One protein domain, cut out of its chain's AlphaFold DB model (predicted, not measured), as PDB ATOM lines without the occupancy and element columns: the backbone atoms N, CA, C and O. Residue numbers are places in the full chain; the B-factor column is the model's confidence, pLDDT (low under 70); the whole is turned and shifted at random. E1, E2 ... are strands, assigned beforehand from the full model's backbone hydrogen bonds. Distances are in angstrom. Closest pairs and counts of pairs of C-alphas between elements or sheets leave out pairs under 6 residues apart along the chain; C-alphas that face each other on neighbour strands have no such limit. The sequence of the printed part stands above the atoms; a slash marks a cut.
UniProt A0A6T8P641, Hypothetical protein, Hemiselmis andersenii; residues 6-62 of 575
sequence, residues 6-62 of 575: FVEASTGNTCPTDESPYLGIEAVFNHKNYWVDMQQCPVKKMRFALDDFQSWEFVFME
ATOM      1  N   PHE A   6      82.304 142.420 137.414       90.88
ATOM      2  CA  PHE A   6      83.110 143.242 138.311       90.88
ATOM      3  C   PHE A   6      82.637 143.098 139.745       90.88
ATOM      4  O   PHE A   6      81.438 143.029 140.015       90.88
ATOM      5  N   VAL A   7      83.594 143.099 140.669       92.19
ATOM      6  CA  VAL A   7      83.338 143.089 142.107       92.19
ATOM      7  C   VAL A   7      83.894 144.380 142.684       92.19
ATOM      8  O   VAL A   7      85.104 144.588 142.699       92.19
ATOM      9  N   GLU A   8      83.008 145.255 143.149       90.94
ATOM     10  CA  GLU A   8      83.392 146.544 143.716       90.94
ATOM     11  C   GLU A   8      84.134 146.338 145.041       90.94
ATOM     12  O   GLU A   8      83.555 145.848 146.011       90.94
ATOM     13  N   ALA A   9      85.407 146.733 145.108       86.19
ATOM     14  CA  ALA A   9      86.268 146.475 146.264       86.19
ATOM     15  C   ALA A   9      85.738 147.108 147.563       86.19
ATOM     16  O   ALA A   9      85.887 146.531 148.639       86.19
ATOM     17  N   SER A  10      85.094 148.276 147.471       87.12
ATOM     18  CA  SER A  10      84.580 148.996 148.643       87.12
ATOM     19  C   SER A  10      83.311 148.387 149.250       87.12
ATOM     20  O   SER A  10      83.085 148.517 150.453       87.12
ATOM     21  N   THR A  11      82.470 147.735 148.440       87.50
ATOM     22  CA  THR A  11      81.134 147.264 148.864       87.50
ATOM     23  C   THR A  11      80.961 145.751 148.760       87.50
ATOM     24  O   THR A  11      80.039 145.200 149.356       87.50
ATOM     25  N   GLY A  12      81.825 145.073 148.005       86.06
ATOM     26  CA  GLY A  12      81.693 143.662 147.651       86.06
ATOM     27  C   GLY A  12      80.540 143.370 146.686       86.06
ATOM     28  O   GLY A  12      80.248 142.203 146.431       86.06
ATOM     29  N   ASN A  13      79.865 144.400 146.161       88.31
ATOM     30  CA  ASN A  13      78.764 144.218 145.224       88.31
ATOM     31  C   ASN A  13      79.288 143.798 143.852       88.31
ATOM     32  O   ASN A  13      80.258 144.352 143.338       88.31
ATOM     33  N   THR A  14      78.598 142.840 143.245       90.94
ATOM     34  CA  THR A  14      78.862 142.401 141.877       90.94
ATOM     35  C   THR A  14      78.045 143.232 140.894       90.94
ATOM     36  O   THR A  14      76.843 143.400 141.109       90.94
ATOM     37  N   CYS A  15      78.651 143.697 139.803       87.88
ATOM     38  CA  CYS A  15      77.931 144.319 138.692       87.88
ATOM     39  C   CYS A  15      78.295 143.658 137.350       87.88
ATOM     40  O   CYS A  15      79.453 143.274 137.158       87.88
ATOM     41  N   PRO A  16      77.321 143.509 136.430       88.62
ATOM     42  CA  PRO A  16      77.601 143.091 135.060       88.62
ATOM     43  C   PRO A  16      78.515 144.100 134.365       88.62
ATOM     44  O   PRO A  16      78.411 145.305 134.611       88.62
ATOM     45  N   THR A  17      79.368 143.627 133.460       86.12
ATOM     46  CA  THR A  17      80.300 144.478 132.703       86.12
ATOM     47  C   THR A  17      79.572 145.575 131.906       86.12
ATOM     48  O   THR A  17      80.000 146.733 131.919       86.12
ATOM     49  N   ASP A  18      78.405 145.253 131.337       83.94
ATOM     50  CA  ASP A  18      77.569 146.140 130.505       83.94
ATOM     51  C   ASP A  18      76.833 147.257 131.274       83.94
ATOM     52  O   ASP A  18      76.469 148.301 130.712       83.94
ATOM     53  N   GLU A  19      76.592 147.053 132.568       83.81
ATOM     54  CA  GLU A  19      75.848 147.974 133.443       83.81
ATOM     55  C   GLU A  19      76.717 148.536 134.573       83.81
ATOM     56  O   GLU A  19      76.217 149.089 135.553       83.81
ATOM     57  N   SER A  20      78.034 148.419 134.429       84.00
ATOM     58  CA  SER A  20      78.971 148.880 135.438       84.00
ATOM     59  C   SER A  20      79.128 150.411 135.444       84.00
ATOM     60  O   SER A  20      79.006 151.065 134.402       84.00
ATOM     61  N   PRO A  21      79.400 151.016 136.616       85.12
ATOM     62  CA  PRO A  21      79.638 152.454 136.741       85.12
ATOM     63  C   PRO A  21      81.051 152.873 136.293       85.12
ATOM     64  O   PRO A  21      81.389 154.054 136.374       85.12
ATOM     65  N   TYR A  22      81.891 151.925 135.865       87.31
ATOM     66  CA  TYR A  22      83.282 152.180 135.506       87.31
ATOM     67  C   TYR A  22      83.398 152.788 134.105       87.31
ATOM     68  O   TYR A  22      82.669 152.431 133.180       87.31
ATOM     69  N   LEU A  23      84.331 153.730 133.956       86.50
ATOM     70  CA  LEU A  23      84.538 154.470 132.706       86.50
ATOM     71  C   LEU A  23      85.443 153.717 131.722       86.50
ATOM     72  O   LEU A  23      85.222 153.794 130.514       86.50
ATOM     73  N   GLY A  24      86.419 152.977 132.245       87.94
ATOM     74  CA  GLY A  24      87.415 152.222 131.490       87.94
ATOM     75  C   GLY A  24      88.190 151.281 132.410       87.94
ATOM     76  O   GLY A  24      88.077 151.379 133.637       87.94
ATOM     77  N   ILE A  25      88.963 150.379 131.814       90.44
ATOM     78  CA  ILE A  25      89.924 149.526 132.511       90.44
ATOM     79  C   ILE A  25      91.271 149.773 131.858       90.44
ATOM     80  O   ILE A  25      91.424 149.503 130.685       90.44
ATOM     81  N   GLU A  26      92.241 150.264 132.619       91.25
ATOM     82  CA  GLU A  26      93.582 150.523 132.080       91.25
ATOM     83  C   GLU A  26      94.443 149.251 132.065       91.25
ATOM     84  O   GLU A  26      95.299 149.065 131.207       91.25
ATOM     85  N   ALA A  27      94.236 148.369 133.046       91.50
ATOM     86  CA  ALA A  27      94.993 147.136 133.186       91.50
ATOM     87  C   ALA A  27      94.276 146.118 134.079       91.50
ATOM     88  O   ALA A  27      93.479 146.477 134.952       91.50
ATOM     89  N   VAL A  28      94.630 144.846 133.913       91.31
ATOM     90  CA  VAL A  28      94.226 143.737 134.788       91.31
ATOM     91  C   VAL A  28      95.428 142.869 135.129       91.31
ATOM     92  O   VAL A  28      96.388 142.786 134.371       91.31
ATOM     93  N   PHE A  29      95.396 142.190 136.271       88.38
ATOM     94  CA  PHE A  29      96.498 141.325 136.684       88.38
ATOM     95  C   PHE A  29      96.008 140.103 137.446       88.38
ATOM     96  O   PHE A  29      94.939 140.103 138.062       88.38
ATOM     97  N   ASN A  30      96.809 139.044 137.416       84.62
ATOM     98  CA  ASN A  30      96.613 137.860 138.238       84.62
ATOM     99  C   ASN A  30      97.971 137.287 138.678       84.62
ATOM    100  O   ASN A  30      99.013 137.914 138.529       84.62
ATOM    101  N   HIS A  31      97.960 136.077 139.239       77.69
ATOM    102  CA  HIS A  31      99.169 135.390 139.704       77.69
ATOM    103  C   HIS A  31     100.140 134.960 138.585       77.69
ATOM    104  O   HIS A  31     101.178 134.389 138.901       77.69
ATOM    105  N   LYS A  32      99.788 135.163 137.308       77.81
ATOM    106  CA  LYS A  32     100.572 134.758 136.131       77.81
ATOM    107  C   LYS A  32     101.076 135.928 135.300       77.81
ATOM    108  O   LYS A  32     102.164 135.839 134.749       77.81
ATOM    109  N   ASN A  33     100.294 137.001 135.177       84.12
ATOM    110  CA  ASN A  33     100.686 138.151 134.369       84.12
ATOM    111  C   ASN A  33      99.972 139.446 134.786       84.12
ATOM    112  O   ASN A  33      99.073 139.455 135.631       84.12
ATOM    113  N   TYR A  34     100.370 140.529 134.133       86.81
ATOM    114  CA  TYR A  34      99.746 141.839 134.129       86.81
ATOM    115  C   TYR A  34      99.504 142.212 132.669       86.81
ATOM    116  O   TYR A  34     100.430 142.164 131.862       86.81
ATOM    117  N   TRP A  35      98.265 142.549 132.337       89.75
ATOM    118  CA  TRP A  35      97.838 142.932 131.001       89.75
ATOM    119  C   TRP A  35      97.419 144.394 130.998       89.75
ATOM    120  O   TRP A  35      96.629 144.813 131.844       89.75
ATOM    121  N   VAL A  36      97.933 145.148 130.037       91.38
ATOM    122  CA  VAL A  36      97.535 146.526 129.749       91.38
ATOM    123  C   VAL A  36      96.423 146.494 128.708       91.38
ATOM    124  O   VAL A  36      96.508 145.740 127.735       91.38
ATOM    125  N   ASP A  37      95.372 147.282 128.921       91.56
ATOM    126  CA  ASP A  37      94.308 147.433 127.934       91.56
ATOM    127  C   ASP A  37      94.765 148.336 126.786       91.56
ATOM    128  O   ASP A  37      95.213 149.464 126.992       91.56
ATOM    129  N   MET A  38      94.608 147.842 125.561       89.12
ATOM    130  CA  MET A  38      94.911 148.587 124.338       89.12
ATOM    131  C   MET A  38      93.634 149.072 123.637       89.12
ATOM    132  O   MET A  38      93.688 149.749 122.604       89.12
ATOM    133  N   GLN A  39      92.460 148.747 124.188       87.81
ATOM    134  CA  GLN A  39      91.164 149.057 123.606       87.81
ATOM    135  C   GLN A  39      90.726 150.473 123.992       87.81
ATOM    136  O   GLN A  39      90.232 150.733 125.081       87.81
ATOM    137  N   GLN A  40      90.798 151.422 123.057       83.25
ATOM    138  CA  GLN A  40      90.246 152.770 123.260       83.25
ATOM    139  C   GLN A  40      88.708 152.779 123.158       83.25
ATOM    140  O   GLN A  40      88.130 153.358 122.233       83.25
ATOM    141  N   CYS A  41      88.018 152.098 124.074       85.69
ATOM    142  CA  CYS A  41      86.563 151.986 124.066       85.69
ATOM    143  C   CYS A  41      85.944 152.010 125.477       85.69
ATOM    144  O   CYS A  41      86.613 151.695 126.455       85.69
ATOM    145  N   PRO A  42      84.656 152.381 125.615       84.69
ATOM    146  CA  PRO A  42      83.955 152.273 126.892       84.69
ATOM    147  C   PRO A  42      83.816 150.812 127.331       84.69
ATOM    148  O   PRO A  42      83.562 149.951 126.486       84.69
ATOM    149  N   VAL A  43      83.827 150.562 128.645       86.44
ATOM    150  CA  VAL A  43      83.751 149.216 129.262       86.44
ATOM    151  C   VAL A  43      82.652 148.327 128.665       86.44
ATOM    152  O   VAL A  43      82.866 147.148 128.420       86.44
ATOM    153  N   LYS A  44      81.494 148.906 128.324       84.94
ATOM    154  CA  LYS A  44      80.351 148.192 127.715       84.94
ATOM    155  C   LYS A  44      80.625 147.554 126.348       84.94
ATOM    156  O   LYS A  44      79.811 146.787 125.854       84.94
ATOM    157  N   LYS A  45      81.685 147.974 125.657       85.44
ATOM    158  CA  LYS A  45      82.079 147.472 124.328       85.44
ATOM    159  C   LYS A  45      83.430 146.761 124.356       85.44
ATOM    160  O   LYS A  45      83.924 146.366 123.301       85.44
ATOM    161  N   MET A  46      84.010 146.638 125.542       86.62
ATOM    162  CA  MET A  46      85.330 146.086 125.759       86.62
ATOM    163  C   MET A  46      85.295 144.563 125.675       86.62
ATOM    164  O   MET A  46      84.308 143.920 126.039       86.62
ATOM    165  N   ARG A  47      86.374 143.978 125.167       86.69
ATOM    166  CA  ARG A  47      86.578 142.531 125.107       86.69
ATOM    167  C   ARG A  47      87.478 142.110 126.255       86.69
ATOM    168  O   ARG A  47      88.525 142.709 126.469       86.69
ATOM    169  N   PHE A  48      87.097 141.047 126.954       87.19
ATOM    170  CA  PHE A  48      87.805 140.543 128.141       87.19
ATOM    171  C   PHE A  48      88.689 139.315 127.858       87.19
ATOM    172  O   PHE A  48      89.232 138.705 128.775       87.19
ATOM    173  N   ALA A  49      88.850 138.945 126.585       85.75
ATOM    174  CA  ALA A  49      89.692 137.834 126.156       85.75
ATOM    175  C   ALA A  49      91.184 138.204 126.282       85.75
ATOM    176  O   ALA A  49      91.736 138.859 125.402       85.75
ATOM    177  N   LEU A  50      91.827 137.813 127.389       84.56
ATOM    178  CA  LEU A  50      93.235 138.141 127.695       84.56
ATOM    179  C   LEU A  50      94.260 137.437 126.785       84.56
ATOM    180  O   LEU A  50      95.453 137.723 126.852       84.56
ATOM    181  N   ASP A  51      93.804 136.489 125.970       80.69
ATOM    182  CA  ASP A  51      94.556 135.818 124.911       80.69
ATOM    183  C   ASP A  51      94.530 136.585 123.573       80.69
ATOM    184  O   ASP A  51      95.288 136.254 122.661       80.69
ATOM    185  N   ASP A  52      93.700 137.629 123.448       83.44
ATOM    186  CA  ASP A  52      93.698 138.531 122.296       83.44
ATOM    187  C   ASP A  52      94.750 139.636 122.454       83.44
ATOM    188  O   ASP A  52      94.489 140.708 123.003       83.44
ATOM    189  N   PHE A  53      95.936 139.390 121.897       80.94
ATOM    190  CA  PHE A  53      97.074 140.313 121.944       80.94
ATOM    191  C   PHE A  53      96.867 141.645 121.202       80.94
ATOM    192  O   PHE A  53      97.707 142.532 121.314       80.94
ATOM    193  N   GLN A  54      95.789 141.807 120.423       81.88
ATOM    194  CA  GLN A  54      95.435 143.116 119.853       81.88
ATOM    195  C   GLN A  54      94.667 143.989 120.847       81.88
ATOM    196  O   GLN A  54      94.694 145.215 120.741       81.88
ATOM    197  N   SER A  55      93.968 143.349 121.782       84.31
ATOM    198  CA  SER A  55      93.133 143.996 122.788       84.31
ATOM    199  C   SER A  55      93.869 144.148 124.124       84.31
ATOM    200  O   SER A  55      93.675 145.145 124.812       84.31
ATOM    201  N   TRP A  56      94.738 143.192 124.467       88.94
ATOM    202  CA  TRP A  56      95.458 143.133 125.738       88.94
ATOM    203  C   TRP A  56      96.940 142.827 125.533       88.94
ATOM    204  O   TRP A  56      97.297 141.770 125.014       88.94
ATOM    205  N   GLU A  57      97.814 143.714 126.000       86.44
ATOM    206  CA  GLU A  57      99.264 143.520 125.928       86.44
ATOM    207  C   GLU A  57      99.797 143.005 127.269       86.44
ATOM    208  O   GLU A  57      99.530 143.592 128.316       86.44
ATOM    209  N   PHE A  58     100.527 141.889 127.264       83.44
ATOM    210  CA  PHE A  58     101.086 141.303 128.482       83.44
ATOM    211  C   PHE A  58     102.443 141.927 128.837       83.44
ATOM    212  O   PHE A  58     103.256 142.206 127.961       83.44
ATOM    213  N   VAL A  59     102.709 142.109 130.131       80.00
ATOM    214  CA  VAL A  59     103.933 142.768 130.623       80.00
ATOM    215  C   VAL A  59     105.010 141.766 131.044       80.00
ATOM    216  O   VAL A  59     106.194 142.001 130.814       80.00
ATOM    217  N   PHE A  60     104.621 140.643 131.650       75.19
ATOM    218  CA  PHE A  60     105.552 139.604 132.090       75.19
ATOM    219  C   PHE A  60     105.619 138.503 131.023       75.19
ATOM    220  O   PHE A  60     104.600 137.921 130.647       75.19
ATOM    221  N   MET A  61     106.813 138.215 130.504       63.91
ATOM    222  CA  MET A  61     107.016 137.066 129.621       63.91
ATOM    223  C   MET A  61     107.078 135.814 130.492       63.91
ATOM    224  O   MET A  61     108.043 135.635 131.230       63.91
ATOM    225  N   GLU A  62     106.072 134.934 130.433       54.78
ATOM    226  CA  GLU A  62     106.218 133.628 131.078       54.78
ATOM    227  C   GLU A  62     107.439 132.921 130.459       54.78
ATOM    228  O   GLU A  62     107.527 132.746 129.241       54.78
TER     229      GLU A  62
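What this domain is: This is residues 6 to 62 of the 575 residues of the protein "Hypothetical protein" of Hemiselmis andersenii (UniProt A0A6T8P641). The domain has little regular structure: a small antiparallel sheet, E2 E3 E4, lies toward one end, E1 paired briefly with residues 6 to 7 lies toward the other, a short link of 10 residues joins E1 to E2, and the long unnamed stretch of residues 38 to 55 runs from E3 to E4. The 57 printed residues have no named helix and four strands, E1 to E4 in order, holding 13 residues, all strand by class. The whole is only just compact, close to loose, with a radius of gyration of the C-alphas of 12.1 A, spanning 34 by 24 by 14 A.

How they stand to each other: E2, residues 27 to 29, E3, residues 34 to 37, and E4, residues 56 to 58, form a meander, each strand the antiparallel neighbour of the one before. In the hairpin E2 and E3, at 158 degrees, N 28 and O 35 are within hydrogen-bond range at 2.9 A. In the hairpin E3 and E4, at 150 degrees, N 36 and O 57 are at 2.8 A. E1, residues 14 to 16, is apart from E2, E3 and E4.

Where its parts are: E3 is 10.0 A long from first to last C-alpha. E1 begins at C-alpha 14 (78.862, 142.401, 141.877); E4 ends at C-alpha 58 (101.086, 141.303, 128.482).

The domain as a whole: The farthest C-alphas, Thr 11 and Met 61, are 33.8 A apart. The printed part has no cut. The link E3 to E4, residues 38 to 55, is long. Residues 61 to 62 have pLDDT under 70.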